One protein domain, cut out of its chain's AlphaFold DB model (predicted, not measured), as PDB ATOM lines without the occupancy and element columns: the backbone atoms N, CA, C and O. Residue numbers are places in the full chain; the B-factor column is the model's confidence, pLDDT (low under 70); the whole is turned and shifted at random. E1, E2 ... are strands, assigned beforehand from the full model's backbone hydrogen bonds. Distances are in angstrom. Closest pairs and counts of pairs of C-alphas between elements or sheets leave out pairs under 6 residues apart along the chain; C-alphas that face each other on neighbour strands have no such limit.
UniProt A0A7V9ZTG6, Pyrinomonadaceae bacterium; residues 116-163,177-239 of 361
ATOM      1  N   ALA A 116      -7.248  32.162 -20.749       91.50
ATOM      2  CA  ALA A 116      -8.040  32.037 -21.966       91.50
ATOM      3  C   ALA A 116      -8.309  30.592 -22.411       91.50
ATOM      4  O   ALA A 116      -7.485  29.688 -22.266       91.50
ATOM      5  N   VAL A 117      -9.444  30.439 -23.097       93.25
ATOM      6  CA  VAL A 117      -9.814  29.263 -23.888       93.25
ATOM      7  C   VAL A 117      -9.553  29.552 -25.367       93.25
ATOM      8  O   VAL A 117      -9.780  30.667 -25.842       93.25
ATOM      9  N   ARG A 118      -9.069  28.560 -26.114       88.81
ATOM     10  CA  ARG A 118      -8.773  28.648 -27.549       88.81
ATOM     11  C   ARG A 118      -9.338  27.444 -28.287       88.81
ATOM     12  O   ARG A 118      -9.336  26.349 -27.739       88.81
ATOM     13  N   TRP A 119      -9.783  27.648 -29.520       82.62
ATOM     14  CA  TRP A 119     -10.156  26.588 -30.456       82.62
ATOM     15  C   TRP A 119      -9.173  26.629 -31.625       82.62
ATOM     16  O   TRP A 119      -9.112  27.623 -32.354       82.62
ATOM     17  N   GLY A 120      -8.315  25.610 -31.735       80.06
ATOM     18  CA  GLY A 120      -7.075  25.775 -32.499       80.06
ATOM     19  C   GLY A 120      -6.281  26.970 -31.957       80.06
ATOM     20  O   GLY A 120      -6.165  27.130 -30.747       80.06
ATOM     21  N   GLU A 121      -5.815  27.846 -32.851       76.31
ATOM     22  CA  GLU A 121      -5.071  29.072 -32.512       76.31
ATOM     23  C   GLU A 121      -5.968  30.271 -32.145       76.31
ATOM     24  O   GLU A 121      -5.475  31.332 -31.757       76.31
ATOM     25  N   VAL A 122      -7.290  30.127 -32.270       80.31
ATOM     26  CA  VAL A 122      -8.256  31.227 -32.140       80.31
ATOM     27  C   VAL A 122      -8.719  31.353 -30.693       80.31
ATOM     28  O   VAL A 122      -9.331  30.427 -30.151       80.31
ATOM     29  N   ARG A 123      -8.499  32.515 -30.071       86.88
ATOM     30  CA  ARG A 123      -8.993  32.804 -28.715       86.88
ATOM     31  C   ARG A 123     -10.515  32.876 -28.706       86.88
ATOM     32  O   ARG A 123     -11.095  33.591 -29.508       86.88
ATOM     33  N   GLN A 124     -11.152  32.172 -27.782       88.25
ATOM     34  CA  GLN A 124     -12.604  32.124 -27.659       88.25
ATOM     35  C   GLN A 124     -13.084  33.094 -26.581       88.25
ATOM     36  O   GLN A 124     -12.559  33.115 -25.465       88.25
ATOM     37  N   VAL A 125     -14.099  33.881 -26.924       90.75
ATOM     38  CA  VAL A 125     -14.849  34.739 -25.998       90.75
ATOM     39  C   VAL A 125     -16.331  34.405 -26.083       90.75
ATOM     40  O   VAL A 125     -16.801  33.872 -27.095       90.75
ATOM     41  N   LYS A 126     -17.068  34.721 -25.023       90.50
ATOM     42  CA  LYS A 126     -18.503  34.470 -24.920       90.50
ATOM     43  C   LYS A 126     -19.287  35.766 -24.771       90.50
ATOM     44  O   LYS A 126     -18.810  36.731 -24.176       90.50
ATOM     45  N   PHE A 127     -20.496  35.762 -25.313       87.75
ATOM     46  CA  PHE A 127     -21.486  36.818 -25.178       87.75
ATOM     47  C   PHE A 127     -22.574  36.307 -24.227       87.75
ATOM     48  O   PHE A 127     -23.459  35.573 -24.671       87.75
ATOM     49  N   PRO A 128     -22.500  36.631 -22.920       80.56
ATOM     50  CA  PRO A 128     -23.455  36.132 -21.928       80.56
ATOM     51  C   PRO A 128     -24.865  36.674 -22.169       80.56
ATOM     52  O   PRO A 128     -25.840  36.031 -21.802       80.56
ATOM     53  N   ARG A 129     -24.965  37.859 -22.783       79.31
ATOM     54  CA  ARG A 129     -26.199  38.461 -23.291       79.31
ATOM     55  C   ARG A 129     -25.882  39.213 -24.573       79.31
ATOM     56  O   ARG A 129     -24.830  39.853 -24.660       79.31
ATOM     57  N   LEU A 130     -26.784  39.177 -25.553       69.12
ATOM     58  CA  LEU A 130     -26.581  39.955 -26.773       69.12
ATOM     59  C   LEU A 130     -26.476  41.454 -26.436       69.12
ATOM     60  O   LEU A 130     -27.267  41.984 -25.660       69.12
ATOM     61  N   GLY A 131     -25.491  42.132 -27.027       67.75
ATOM     62  CA  GLY A 131     -25.260  43.565 -26.846       67.75
ATOM     63  C   GLY A 131     -24.400  43.913 -25.629       67.75
ATOM     64  O   GLY A 131     -23.970  45.059 -25.511       67.75
ATOM     65  N   GLN A 132     -24.094  42.947 -24.757       76.69
ATOM     66  CA  GLN A 132     -23.067  43.128 -23.733       76.69
ATOM     67  C   GLN A 132     -21.663  42.890 -24.312       76.69
ATOM     68  O   GLN A 132     -21.516  42.136 -25.280       76.69
ATOM     69  N   PRO A 133     -20.620  43.524 -23.739       82.19
ATOM     70  CA  PRO A 133     -19.242  43.257 -24.126       82.19
ATOM     71  C   PRO A 133     -18.904  41.763 -24.006       82.19
ATOM     72  O   PRO A 133     -19.377  41.110 -23.074       82.19
ATOM     73  N   PRO A 134     -18.075  41.222 -24.913       87.81
ATOM     74  CA  PRO A 134     -17.613  39.851 -24.792       87.81
ATOM     75  C   PRO A 134     -16.748  39.683 -23.541       87.81
ATOM     76  O   PRO A 134     -15.938  40.550 -23.205       87.81
ATOM     77  N   GLU A 135     -16.862  38.525 -22.903       90.88
ATOM     78  CA  GLU A 135     -16.032  38.134 -21.767       90.88
ATOM     79  C   GLU A 135     -15.284  36.824 -22.043       90.88
ATOM     80  O   GLU A 135     -15.574  36.091 -22.993       90.88
ATOM     81  N   ASN A 136     -14.279  36.531 -21.221       92.25
ATOM     82  CA  ASN A 136     -13.580  35.254 -21.292       92.25
ATOM     83  C   ASN A 136     -14.458  34.131 -20.736       92.25
ATOM     84  O   ASN A 136     -15.201  34.325 -19.773       92.25
ATOM     85  N   PHE A 137     -14.296  32.934 -21.294       95.19
ATOM     86  CA  PHE A 137     -14.742  31.720 -20.622       95.19
ATOM     87  C   PHE A 137     -14.032  31.550 -19.279       95.19
ATOM     88  O   PHE A 137     -12.858  31.904 -19.131       95.19
ATOM     89  N   ASP A 138     -14.746  30.972 -18.321       95.75
ATOM     90  CA  ASP A 138     -14.138  30.515 -17.083       95.75
ATOM     91  C   ASP A 138     -13.300  29.265 -17.371       95.75
ATOM     92  O   ASP A 138     -13.828  28.191 -17.644       95.75
ATOM     93  N   ALA A 139     -11.978  29.427 -17.349       94.75
ATOM     94  CA  ALA A 139     -11.037  28.384 -17.746       94.75
ATOM     95  C   ALA A 139     -11.098  27.129 -16.859       94.75
ATOM     96  O   ALA A 139     -10.849  26.031 -17.346       94.75
ATOM     97  N   GLU A 140     -11.427  27.277 -15.572       94.56
ATOM     98  CA  GLU A 140     -11.473  26.157 -14.622       94.56
ATOM     99  C   GLU A 140     -12.683  25.247 -14.853       94.56
ATOM    100  O   GLU A 140     -12.600  24.038 -14.643       94.56
ATOM    101  N   THR A 141     -13.804  25.819 -15.294       95.81
ATOM    102  CA  THR A 141     -15.067  25.093 -15.494       95.81
ATOM    103  C   THR A 141     -15.424  24.870 -16.961       95.81
ATOM    104  O   THR A 141     -16.449  24.248 -17.251       95.81
ATOM    105  N   PHE A 142     -14.588  25.345 -17.888       95.88
ATOM    106  CA  PHE A 142     -14.804  25.180 -19.318       95.88
ATOM    107  C   PHE A 142     -14.841  23.701 -19.719       95.88
ATOM    108  O   PHE A 142     -13.911  22.937 -19.458       95.88
ATOM    109  N   ALA A 143     -15.897  23.311 -20.427       93.56
ATOM    110  CA  ALA A 143     -16.056  21.975 -20.973       93.56
ATOM    111  C   ALA A 143     -16.665  22.033 -22.385       93.56
ATOM    112  O   ALA A 143     -17.772  22.555 -22.553       93.56
ATOM    113  N   PRO A 144     -15.998  21.477 -23.411       90.44
ATOM    114  CA  PRO A 144     -16.615  21.293 -24.717       90.44
ATOM    115  C   PRO A 144     -17.697  20.209 -24.644       90.44
ATOM    116  O   PRO A 144     -17.521  19.178 -23.994       90.44
ATOM    117  N   LEU A 145     -18.818  20.439 -25.326       87.94
ATOM    118  CA  LEU A 145     -19.989  19.555 -25.307       87.94
ATOM    119  C   LEU A 145     -20.210  18.806 -26.626       87.94
ATOM    120  O   LEU A 145     -21.084  17.945 -26.691       87.94
ATOM    121  N   GLY A 146     -19.418  19.117 -27.654       81.44
ATOM    122  CA  GLY A 146     -19.627  18.627 -29.014       81.44
ATOM    123  C   GLY A 146     -20.464  19.590 -29.854       81.44
ATOM    124  O   GLY A 146     -21.094  20.511 -29.341       81.44
ATOM    125  N   ALA A 147     -20.447  19.394 -31.169       77.44
ATOM    126  CA  ALA A 147     -21.373  19.989 -32.122       77.44
ATOM    127  C   ALA A 147     -21.360  21.529 -32.157       77.44
ATOM    128  O   ALA A 147     -22.371  22.165 -32.463       77.44
ATOM    129  N   GLY A 148     -20.209  22.125 -31.830       80.00
ATOM    130  CA  GLY A 148     -20.032  23.572 -31.711       80.00
ATOM    131  C   GLY A 148     -20.532  24.164 -30.390       80.00
ATOM    132  O   GLY A 148     -20.522  25.385 -30.254       80.00
ATOM    133  N   PHE A 149     -20.946  23.330 -29.432       87.00
ATOM    134  CA  PHE A 149     -21.342  23.735 -28.089       87.00
ATOM    135  C   PHE A 149     -20.210  23.555 -27.082       87.00
ATOM    136  O   PHE A 149     -19.410  22.616 -27.126       87.00
ATOM    137  N   SER A 150     -20.193  24.455 -26.114       91.00
ATOM    138  CA  SER A 150     -19.342  24.416 -24.936       91.00
ATOM    139  C   SER A 150     -20.119  24.950 -23.741       91.00
ATOM    140  O   SER A 150     -21.186  25.545 -23.893       91.00
ATOM    141  N   ARG A 151     -19.608  24.723 -22.540       94.50
ATOM    142  CA  ARG A 151     -20.147  25.316 -21.322       94.50
ATOM    143  C   ARG A 151     -19.036  25.776 -20.412       94.50
ATOM    144  O   ARG A 151     -17.917  25.281 -20.495       94.50
ATOM    145  N   ASP A 152     -19.394  26.657 -19.503       95.56
ATOM    146  CA  ASP A 152     -18.659  26.887 -18.272       95.56
ATOM    147  C   ASP A 152     -19.658  27.135 -17.132       95.56
ATOM    148  O   ASP A 152     -20.864  26.921 -17.296       95.56
ATOM    149  N   LYS A 153     -19.185  27.572 -15.964       94.56
ATOM    150  CA  LYS A 153     -20.042  27.815 -14.796       94.56
ATOM    151  C   LYS A 153     -21.162  28.835 -15.014       94.56
ATOM    152  O   LYS A 153     -22.063  28.896 -14.183       94.56
ATOM    153  N   THR A 154     -21.100  29.669 -16.054       94.12
ATOM    154  CA  THR A 154     -22.122  30.697 -16.298       94.12
ATOM    155  C   THR A 154     -23.177  30.269 -17.309       94.12
ATOM    156  O   THR A 154     -24.201  30.941 -17.404       94.12
ATOM    157  N   GLY A 155     -22.971  29.178 -18.054       95.12
ATOM    158  CA  GLY A 155     -23.980  28.681 -18.985       95.12
ATOM    159  C   GLY A 155     -23.440  27.819 -20.118       95.12
ATOM    160  O   GLY A 155     -22.281  27.400 -20.130       95.12
ATOM    161  N   VAL A 156     -24.317  27.564 -21.088       95.06
ATOM    162  CA  VAL A 156     -24.007  26.875 -22.345       95.06
ATOM    163  C   VAL A 156     -23.902  27.903 -23.459       95.06
ATOM    164  O   VAL A 156     -24.691  28.845 -23.533       95.06
ATOM    165  N   TYR A 157     -22.936  27.688 -24.341       92.00
ATOM    166  CA  TYR A 157     -22.606  28.583 -25.432       92.00
ATOM    167  C   TYR A 157     -22.389  27.797 -26.715       92.00
ATOM    168  O   TYR A 157     -21.872  26.679 -26.687       92.00
ATOM    169  N   TYR A 158     -22.730  28.400 -27.846       86.38
ATOM    170  CA  TYR A 158     -22.441  27.852 -29.163       86.38
ATOM    171  C   TYR A 158     -21.635  28.834 -30.000       86.38
ATOM    172  O   TYR A 158     -21.832  30.050 -29.936       86.38
ATOM    173  N   HIS A 159     -20.719  28.295 -30.798       79.44
ATOM    174  CA  HIS A 159     -19.881  29.098 -31.674       79.44
ATOM    175  C   HIS A 159     -20.740  29.866 -32.685       79.44
ATOM    176  O   HIS A 159     -21.552  29.286 -33.413       79.44
ATOM    177  N   ILE A 160     -20.511  31.172 -32.773       76.06
ATOM    178  CA  ILE A 160     -21.092  32.034 -33.795       76.06
ATOM    179  C   ILE A 160     -19.984  32.514 -34.718       76.06
ATOM    180  O   ILE A 160     -18.918  32.949 -34.283       76.06
ATOM    181  N   ASN A 161     -20.249  32.484 -36.023       58.12
ATOM    182  CA  ASN A 161     -19.458  33.313 -36.912       58.12
ATOM    183  C   ASN A 161     -19.759  34.757 -36.554       58.12
ATOM    184  O   ASN A 161     -20.800  35.290 -36.938       58.12
ATOM    185  N   ILE A 162     -18.818  35.401 -35.874       49.94
ATOM    186  CA  ILE A 162     -18.677  36.840 -36.001       49.94
ATOM    187  C   ILE A 162     -18.328  37.036 -37.474       49.94
ATOM    188  O   ILE A 162     -17.182  36.856 -37.886       49.94
ATOM    189  N   GLY A 163     -19.354  37.250 -38.304       38.09
ATOM    190  CA  GLY A 163     -19.163  37.581 -39.702       38.09
ATOM    191  C   GLY A 163     -18.114  38.677 -39.766       38.09
ATOM    192  O   GLY A 163     -18.140  39.593 -38.943       38.09
ATOM    193  N   ASN A 177      -6.613  36.045 -33.721       71.56
ATOM    194  CA  ASN A 177      -8.007  35.882 -34.123       71.56
ATOM    195  C   ASN A 177      -8.865  35.569 -32.886       71.56
ATOM    196  O   ASN A 177      -8.474  34.752 -32.045       71.56
ATOM    197  N   VAL A 178     -10.037  36.198 -32.798       79.50
ATOM    198  CA  VAL A 178     -10.997  35.994 -31.707       79.50
ATOM    199  C   VAL A 178     -12.273  35.369 -32.270       79.50
ATOM    200  O   VAL A 178     -12.857  35.898 -33.213       79.50
ATOM    201  N   GLY A 179     -12.690  34.242 -31.699       80.81
ATOM    202  CA  GLY A 179     -13.936  33.543 -32.001       80.81
ATOM    203  C   GLY A 179     -15.015  33.891 -30.981       80.81
ATOM    204  O   GLY A 179     -14.749  33.942 -29.778       80.81
ATOM    205  N   GLY A 180     -16.225  34.153 -31.468       83.38
ATOM    206  CA  GLY A 180     -17.377  34.507 -30.645       83.38
ATOM    207  C   GLY A 180     -18.263  33.312 -30.334       83.38
ATOM    208  O   GLY A 180     -18.463  32.445 -31.182       83.38
ATOM    209  N   ASN A 181     -18.843  33.297 -29.137       87.25
ATOM    210  CA  ASN A 181     -19.766  32.252 -28.709       87.25
ATOM    211  C   ASN A 181     -21.010  32.887 -28.082       87.25
ATOM    212  O   ASN A 181     -20.895  33.689 -27.158       87.25
ATOM    213  N   GLN A 182     -22.192  32.554 -28.594       87.69
ATOM    214  CA  GLN A 182     -23.470  33.083 -28.117       87.69
ATOM    215  C   GLN A 182     -24.043  32.171 -27.029       87.69
ATOM    216  O   GLN A 182     -23.928  30.951 -27.134       87.69
ATOM    217  N   SER A 183     -24.635  32.758 -25.988       91.62
ATOM    218  CA  SER A 183     -25.343  32.014 -24.944       91.62
ATOM    219  C   SER A 183     -26.589  31.305 -25.482       91.62
ATOM    220  O   SER A 183     -27.297  31.839 -26.333       91.62
ATOM    221  N   ALA A 184     -26.867  30.115 -24.951       92.69
ATOM    222  CA  ALA A 184     -28.157  29.446 -25.069       92.69
ATOM    223  C   ALA A 184     -28.917  29.631 -23.744       92.69
ATOM    224  O   ALA A 184     -28.734  28.865 -22.802       92.69
ATOM    225  N   ASP A 185     -29.736  30.675 -23.634       92.94
ATOM    226  CA  ASP A 185     -30.302  31.140 -22.358       92.94
ATOM    227  C   ASP A 185     -31.400  30.212 -21.810       92.94
ATOM    228  O   ASP A 185     -31.562  30.064 -20.595       92.94
ATOM    229  N   ILE A 186     -32.178  29.571 -22.688       92.19
ATOM    230  CA  ILE A 186     -33.303  28.722 -22.265       92.19
ATOM    231  C   ILE A 186     -32.860  27.375 -21.676       92.19
ATOM    232  O   ILE A 186     -33.679  26.684 -21.072       92.19
ATOM    233  N   VAL A 187     -31.600  26.972 -21.831       93.62
ATOM    234  CA  VAL A 187     -31.176  25.616 -21.461       93.62
ATOM    235  C   VAL A 187     -30.814  25.502 -19.984       93.62
ATOM    236  O   VAL A 187     -30.314  26.438 -19.361       93.62
ATOM    237  N   ASP A 188     -31.016  24.317 -19.425       93.75
ATOM    238  CA  ASP A 188     -30.412  23.918 -18.162       93.75
ATOM    239  C   ASP A 188     -28.963  23.467 -18.394       93.75
ATOM    240  O   ASP A 188     -28.697  22.372 -18.890       93.75
ATOM    241  N   ALA A 189     -28.008  24.323 -18.030       93.12
ATOM    242  CA  ALA A 189     -26.593  24.123 -18.350       93.12
ATOM    243  C   ALA A 189     -25.953  22.877 -17.705       93.12
ATOM    244  O   ALA A 189     -24.999  22.306 -18.246       93.12
ATOM    245  N   GLU A 190     -26.468  22.440 -16.553       93.06
ATOM    246  CA  GLU A 190     -25.948  21.272 -15.839       93.06
ATOM    247  C   GLU A 190     -26.252  19.975 -16.593       93.06
ATOM    248  O   GLU A 190     -25.381  19.106 -16.710       93.06
ATOM    249  N   THR A 191     -27.470  19.863 -17.133       94.69
ATOM    250  CA  THR A 191     -27.980  18.638 -17.763       94.69
ATOM    251  C   THR A 191     -27.996  18.673 -19.291       94.69
ATOM    252  O   THR A 191     -28.241  17.633 -19.910       94.69
ATOM    253  N   PHE A 192     -27.704  19.825 -19.902       94.88
ATOM    254  CA  PHE A 192     -27.636  19.969 -21.351       94.88
ATOM    255  C   PHE A 192     -26.574  19.057 -21.974       94.88
ATOM    256  O   PHE A 192     -25.413  19.023 -21.562       94.88
ATOM    257  N   ARG A 193     -26.982  18.334 -23.016       92.62
ATOM    258  CA  ARG A 193     -26.128  17.424 -23.779       92.62
ATOM    259  C   ARG A 193     -26.597  17.287 -25.220       92.62
ATOM    260  O   ARG A 193     -27.794  17.309 -25.509       92.62
ATOM    261  N   ILE A 194     -25.645  17.046 -26.113       88.88
ATOM    262  CA  ILE A 194     -25.924  16.585 -27.472       88.88
ATOM    263  C   ILE A 194     -26.318  15.106 -27.395       88.88
ATOM    264  O   ILE A 194     -25.619  14.305 -26.779       88.88
ATOM    265  N   ILE A 195     -27.468  14.747 -27.970       90.62
ATOM    266  CA  ILE A 195     -28.008  13.375 -27.918       90.62
ATOM    267  C   ILE A 195     -28.022  12.687 -29.284       90.62
ATOM    268  O   ILE A 195     -28.069  11.463 -29.356       90.62
ATOM    269  N   GLU A 196     -28.008  13.459 -30.368       86.12
ATOM    270  CA  GLU A 196     -27.931  12.946 -31.731       86.12
ATOM    271  C   GLU A 196     -27.133  13.935 -32.575       86.12
ATOM    272  O   GLU A 196     -27.482  15.114 -32.638       86.12
ATOM    273  N   PHE A 197     -26.096  13.437 -33.245       77.88
ATOM    274  CA  PHE A 197     -25.313  14.191 -34.212       77.88
ATOM    275  C   PHE A 197     -25.174  13.377 -35.497       77.88
ATOM    276  O   PHE A 197     -24.640  12.267 -35.515       77.88
ATOM    277  N   SER A 198     -25.696  13.917 -36.591       73.56
ATOM    278  CA  SER A 198     -25.567  13.349 -37.925       73.56
ATOM    279  C   SER A 198     -25.625  14.469 -38.953       73.56
ATOM    280  O   SER A 198     -26.107  15.560 -38.662       73.56
ATOM    281  N   ARG A 199     -25.214  14.183 -40.193       64.31
ATOM    282  CA  ARG A 199     -25.210  15.175 -41.285       64.31
ATOM    283  C   ARG A 199     -26.539  15.916 -41.476       64.31
ATOM    284  O   ARG A 199     -26.513  17.025 -41.984       64.31
ATOM    285  N   ASN A 200     -27.668  15.302 -41.111       68.06
ATOM    286  CA  ASN A 200     -29.004  15.839 -41.379       68.06
ATOM    287  C   ASN A 200     -29.894  15.941 -40.130       68.06
ATOM    288  O   ASN A 200     -31.019  16.424 -40.227       68.06
ATOM    289  N   ARG A 201     -29.453  15.431 -38.975       75.44
ATOM    290  CA  ARG A 201     -30.229  15.466 -37.728       75.44
ATOM    291  C   ARG A 201     -29.319  15.726 -36.551       75.44
ATOM    292  O   ARG A 201     -28.386  14.962 -36.309       75.44
ATOM    293  N   CYS A 202     -29.656  16.784 -35.831       80.50
ATOM    294  CA  CYS A 202     -28.902  17.283 -34.705       80.50
ATOM    295  C   CYS A 202     -29.898  17.609 -33.599       80.50
ATOM    296  O   CYS A 202     -30.841  18.388 -33.799       80.50
ATOM    297  N   ARG A 203     -29.744  16.934 -32.464       89.50
ATOM    298  CA  ARG A 203     -30.620  17.093 -31.308       89.50
ATOM    299  C   ARG A 203     -29.796  17.247 -30.051       89.50
ATOM    300  O   ARG A 203     -28.827  16.519 -29.831       89.50
ATOM    301  N   ALA A 204     -30.255  18.154 -29.213       92.06
ATOM    302  CA  ALA A 204     -29.770  18.326 -27.861       92.06
ATOM    303  C   ALA A 204     -30.934  18.125 -26.895       92.06
ATOM    304  O   ALA A 204     -32.097  18.215 -27.287       92.06
ATOM    305  N   ALA A 205     -30.639  17.837 -25.642       94.88
ATOM    306  CA  ALA A 205     -31.643  17.791 -24.595       94.88
ATOM    307  C   ALA A 205     -31.026  18.214 -23.272       94.88
ATOM    308  O   ALA A 205     -29.833  18.018 -23.048       94.88
ATOM    309  N   ASP A 206     -31.870  18.715 -22.390       95.31
ATOM    310  CA  ASP A 206     -31.572  18.885 -20.978       95.31
ATOM    311  C   ASP A 206     -32.693  18.240 -20.141       95.31
ATOM    312  O   ASP A 206     -33.483  17.435 -20.649       95.31
ATOM    313  N   LYS A 207     -32.755  18.530 -18.838       94.69
ATOM    314  CA  LYS A 207     -33.803  17.999 -17.952       94.69
ATOM    315  C   LYS A 207     -35.205  18.534 -18.267       94.69
ATOM    316  O   LYS A 207     -36.186  17.911 -17.867       94.69
ATOM    317  N   ASN A 208     -35.307  19.676 -18.942       94.25
ATOM    318  CA  ASN A 208     -36.547  20.394 -19.200       94.25
ATOM    319  C   ASN A 208     -37.067  20.164 -20.620       94.25
ATOM    320  O   ASN A 208     -38.273  19.983 -20.786       94.25
ATOM    321  N   PHE A 209     -36.200  20.130 -21.633       94.62
ATOM    322  CA  PHE A 209     -36.598  20.192 -23.034       94.62
ATOM    323  C   PHE A 209     -35.757  19.291 -23.943       94.62
ATOM    324  O   PHE A 209     -34.575  19.024 -23.721       94.62
ATOM    325  N   LEU A 210     -36.402  18.840 -25.018       94.56
ATOM    326  CA  LEU A 210     -35.758  18.255 -26.184       94.56
ATOM    327  C   LEU A 210     -35.676  19.320 -27.278       94.56
ATOM    328  O   LEU A 210     -36.698  19.906 -27.637       94.56
ATOM    329  N   TYR A 211     -34.495  19.493 -27.858       93.31
ATOM    330  CA  TYR A 211     -34.205  20.523 -28.845       93.31
ATOM    331  C   TYR A 211     -33.864  19.948 -30.217       93.31
ATOM    332  O   TYR A 211     -33.180  18.927 -30.343       93.31
ATOM    333  N   HIS A 212     -34.271  20.670 -31.255       89.50
ATOM    334  CA  HIS A 212     -33.649  20.605 -32.565       89.50
ATOM    335  C   HIS A 212     -32.543  21.660 -32.621       89.50
ATOM    336  O   HIS A 212     -32.820  22.840 -32.415       89.50
ATOM    337  N   ALA A 213     -31.302  21.242 -32.881       85.31
ATOM    338  CA  ALA A 213     -30.156  22.144 -32.950       85.31
ATOM    339  C   ALA A 213     -29.798  22.426 -34.415       85.31
ATOM    340  O   ALA A 213     -29.263  21.560 -35.108       85.31
ATOM    341  N   LYS A 214     -30.100  23.632 -34.901       74.69
ATOM    342  CA  LYS A 214     -29.919  23.992 -36.317       74.69
ATOM    343  C   LYS A 214     -28.442  24.139 -36.709       74.69
ATOM    344  O   LYS A 214     -28.058  23.738 -37.806       74.69
ATOM    345  N   THR A 215     -27.600  24.662 -35.812       60.19
ATOM    346  CA  THR A 215     -26.164  24.930 -36.055       60.19
ATOM    347  C   THR A 215     -25.352  23.689 -36.404       60.19
ATOM    348  O   THR A 215     -24.413  23.785 -37.190       60.19
ATOM    349  N   CYS A 216     -25.675  22.525 -35.838       60.09
ATOM    350  CA  CYS A 216     -24.784  21.364 -35.931       60.09
ATOM    351  C   CYS A 216     -24.883  20.616 -37.270       60.09
ATOM    352  O   CYS A 216     -24.027  19.792 -37.581       60.09
ATOM    353  N   CYS A 217     -25.934  20.868 -38.054       51.59
ATOM    354  CA  CYS A 217     -26.277  20.097 -39.251       51.59
ATOM    355  C   CYS A 217     -25.838  20.771 -40.565       51.59
ATOM    356  O   CYS A 217     -25.887  20.159 -41.634       51.59
ATOM    357  N   SER A 218     -25.371  22.019 -40.509       50.47
ATOM    358  CA  SER A 218     -24.964  22.773 -41.695       50.47
ATOM    359  C   SER A 218     -23.470  22.589 -41.953       50.47
ATOM    360  O   SER A 218     -22.626  23.004 -41.161       50.47
ATOM    361  N   ARG A 219     -23.125  21.940 -43.076       44.16
ATOM    362  CA  ARG A 219     -21.744  21.853 -43.579       44.16
ATOM    363  C   ARG A 219     -21.134  23.252 -43.644       44.16
ATOM    364  O   ARG A 219     -21.507  24.046 -44.502       44.16
ATOM    365  N   GLY A 220     -20.153  23.497 -42.787       43.12
ATOM    366  CA  GLY A 220     -19.502  24.790 -42.677       43.12
ATOM    367  C   GLY A 220     -20.234  25.666 -41.674       43.12
ATOM    368  O   GLY A 220     -21.378  26.061 -41.871       43.12
ATOM    369  N   VAL A 221     -19.512  26.017 -40.615       43.81
ATOM    370  CA  VAL A 221     -19.757  27.195 -39.787       43.81
ATOM    371  C   VAL A 221     -19.664  28.411 -40.716       43.81
ATOM    372  O   VAL A 221     -18.636  29.064 -40.810       43.81
ATOM    373  N   GLY A 222     -20.680  28.641 -41.542       38.59
ATOM    374  CA  GLY A 222     -20.597  29.477 -42.730       38.59
ATOM    375  C   GLY A 222     -21.998  29.850 -43.169       38.59
ATOM    376  O   GLY A 222     -22.609  29.136 -43.952       38.59
ATOM    377  N   ARG A 223     -22.459  31.001 -42.669       40.00
ATOM    378  CA  ARG A 223     -23.815  31.570 -42.776       40.00
ATOM    379  C   ARG A 223     -24.822  30.981 -41.795       40.00
ATOM    380  O   ARG A 223     -25.811  30.375 -42.184       40.00
ATOM    381  N   ILE A 224     -24.610  31.245 -40.513       44.19
ATOM    382  CA  ILE A 224     -25.747  31.309 -39.600       44.19
ATOM    383  C   ILE A 224     -26.132  32.788 -39.530       44.19
ATOM    384  O   ILE A 224     -25.653  33.530 -38.682       44.19
ATOM    385  N   GLU A 225     -26.929  33.231 -40.505       46.91
ATOM    386  CA  GLU A 225     -27.736  34.455 -40.363       46.91
ATOM    387  C   GLU A 225     -28.918  34.210 -39.403       46.91
ATOM    388  O   GLU A 225     -29.599  35.146 -38.996       46.91
ATOM    389  N   GLU A 226     -29.147  32.949 -39.018       54.16
ATOM    390  CA  GLU A 226     -30.212  32.546 -38.113       54.16
ATOM    391  C   GLU A 226     -29.851  32.792 -36.647       54.16
ATOM    392  O   GLU A 226     -29.013  32.133 -36.033       54.16
ATOM    393  N   ARG A 227     -30.545  33.758 -36.074       69.56
ATOM    394  CA  ARG A 227     -30.498  34.124 -34.669       69.56
ATOM    395  C   ARG A 227     -31.175  33.047 -33.807       69.56
ATOM    396  O   ARG A 227     -32.330  32.709 -34.043       69.56
ATOM    397  N   GLY A 228     -30.441  32.502 -32.833       73.00
ATOM    398  CA  GLY A 228     -30.854  31.355 -32.009       73.00
ATOM    399  C   GLY A 228     -30.764  30.017 -32.758       73.00
ATOM    400  O   GLY A 228     -31.197  29.895 -33.908       73.00
ATOM    401  N   THR A 229     -30.189  28.996 -32.124       83.94
ATOM    402  CA  THR A 229     -29.943  27.686 -32.750       83.94
ATOM    403  C   THR A 229     -30.840  26.564 -32.243       83.94
ATOM    404  O   THR A 229     -31.040  25.577 -32.959       83.94
ATOM    405  N   LEU A 230     -31.401  26.689 -31.038       90.00
ATOM    406  CA  LEU A 230     -32.200  25.622 -30.441       90.00
ATOM    407  C   LEU A 230     -33.689  25.929 -30.552       90.00
ATOM    408  O   LEU A 230     -34.200  26.871 -29.954       90.00
ATOM    409  N   GLN A 231     -34.404  25.075 -31.274       90.81
ATOM    410  CA  GLN A 231     -35.862  25.071 -31.293       90.81
ATOM    411  C   GLN A 231     -36.375  23.978 -30.355       90.81
ATOM    412  O   GLN A 231     -35.869  22.851 -30.392       90.81
ATOM    413  N   ILE A 232     -37.375  24.278 -29.525       92.06
ATOM    414  CA  ILE A 232     -37.974  23.273 -28.643       92.06
ATOM    415  C   ILE A 232     -38.832  22.331 -29.490       92.06
ATOM    416  O   ILE A 232     -39.744  22.751 -30.191       92.06
ATOM    417  N   ILE A 233     -38.544  21.032 -29.413       91.50
ATOM    418  CA  ILE A 233     -39.365  19.975 -30.020       91.50
ATOM    419  C   ILE A 233     -40.484  19.572 -29.059       91.50
ATOM    420  O   ILE A 233     -41.619  19.357 -29.469       91.50
ATOM    421  N   LYS A 234     -40.138  19.381 -27.781       91.12
ATOM    422  CA  LYS A 234     -41.080  19.022 -26.716       91.12
ATOM    423  C   LYS A 234     -40.478  19.277 -25.341       91.12
ATOM    424  O   LYS A 234     -39.263  19.166 -25.166       91.12
ATOM    425  N   ALA A 235     -41.336  19.501 -24.352       91.88
ATOM    426  CA  ALA A 235     -40.941  19.411 -22.953       91.88
ATOM    427  C   ALA A 235     -40.688  17.956 -22.529       91.88
ATOM    428  O   ALA A 235     -41.353  17.018 -22.977       91.88
ATOM    429  N   LEU A 236     -39.691  17.788 -21.668       90.56
ATOM    430  CA  LEU A 236     -39.300  16.551 -20.993       90.56
ATOM    431  C   LEU A 236     -39.527  16.645 -19.479       90.56
ATOM    432  O   LEU A 236     -39.866  15.643 -18.852       90.56
ATOM    433  N   GLY A 237     -39.324  17.838 -18.912       82.31
ATOM    434  CA  GLY A 237     -39.446  18.132 -17.486       82.31
ATOM    435  C   GLY A 237     -40.648  19.016 -17.149       82.31
ATOM    436  O   GLY A 237     -41.546  19.215 -17.963       82.31
ATOM    437  N   ALA A 238     -40.659  19.538 -15.919       66.62
ATOM    438  CA  ALA A 238     -41.809  20.220 -15.319       66.62
ATOM    439  C   ALA A 238     -41.671  21.752 -15.212       66.62
ATOM    440  O   ALA A 238     -42.475  22.374 -14.514       66.62
ATOM    441  N   GLU A 239     -40.670  22.384 -15.843       80.31
ATOM    442  CA  GLU A 239     -40.684  23.849 -15.952       80.31
ATOM    443  C   GLU A 239     -41.900  24.245 -16.804       80.31
ATOM    444  O   GLU A 239     -42.014  23.776 -17.939       80.31
TER     445      GLU A 239
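What this domain is: This is residues 116 to 163 and 177 to 239 of the 361 residues of a protein of Pyrinomonadaceae bacterium (UniProt A0A7V9ZTG6). Two strongly twisted sheets stand side by side along the longest axis: a six-stranded one, E1 to E6, curled like part of a barrel and left open between E1 and E3, and a four-stranded one, E7 to E10. You will find 111 printed residues with ten named strands, E1 to E10 in chain order, and no named helix. The first sheet runs E1, E2, E6, E5, E4, E3 and is mixed; the second runs E7, E8, E9, E10 and is antiparallel. The class is all strand, though only 52 of the 111 residues are in named strands. The whole is compact, with a radius of gyration of the C-alphas of 13.5 A and spans of 38 by 29 by 24 A.

Where its parts are: Find C-alpha 116 at (-8.040, 32.037, -21.966); from there E1 runs to residue 119. E2 is residues 122 to 127, 16.0 A from first to last C-alpha, E3 143 to 146, E4 149 to 152 and E5 155 to 160, 15.5 A. After the cut, E6 runs from C-alpha 178 at (-10.997, 35.994, -31.707) to residue 183, 16.4 A. E7 is residues 193 to 198, 14.7 A, E8 201 to 205, E9 209 to 213, and E10 230 to 235, ending at C-alpha 235 at (-40.941, 19.411, -22.953).

How they stand to each other: Start in the six-stranded sheet, where E1 and E2 form a hairpin, with N 124 and O 117 2.8 A apart. E2 and E6 are parallel; look at N 127 and O 181, 2.8 A. E6 and E5 are antiparallel, with N 158 and O 182 2.9 A apart. E3, E4 and E5 form a meander, each strand the antiparallel neighbour of the one before; see N 143 and O 151, 2.8 A, and N 150 and O 157, 2.8 A. Edge strands E1 and E3 are apart. Residues 135 to 136 pair antiparallel with residues 125 to 126 of E2. Between the sheets, the closest C-alphas of E3 and E7, those of Leu 145 and Arg 193, are 6.7 A apart. E7 to E10 form the second meander: N 195 and O 203 are 2.9 A apart, N 211 and O 204 2.8 A, and N 212 and O 231 2.8 A.

The domain as a whole: The two C-alphas farthest apart, those of Asn 177 and Ala 238, are 41.7 A from each other. Residues 164 to 176 are not printed; C-alphas 163 and 177 are 12.6 A apart across this cut. The links E2 to E3 and E9 to E10 are long. Mean pLDDT of the printed part is 81.6; 21 residues are under 70, among them 215 to 227.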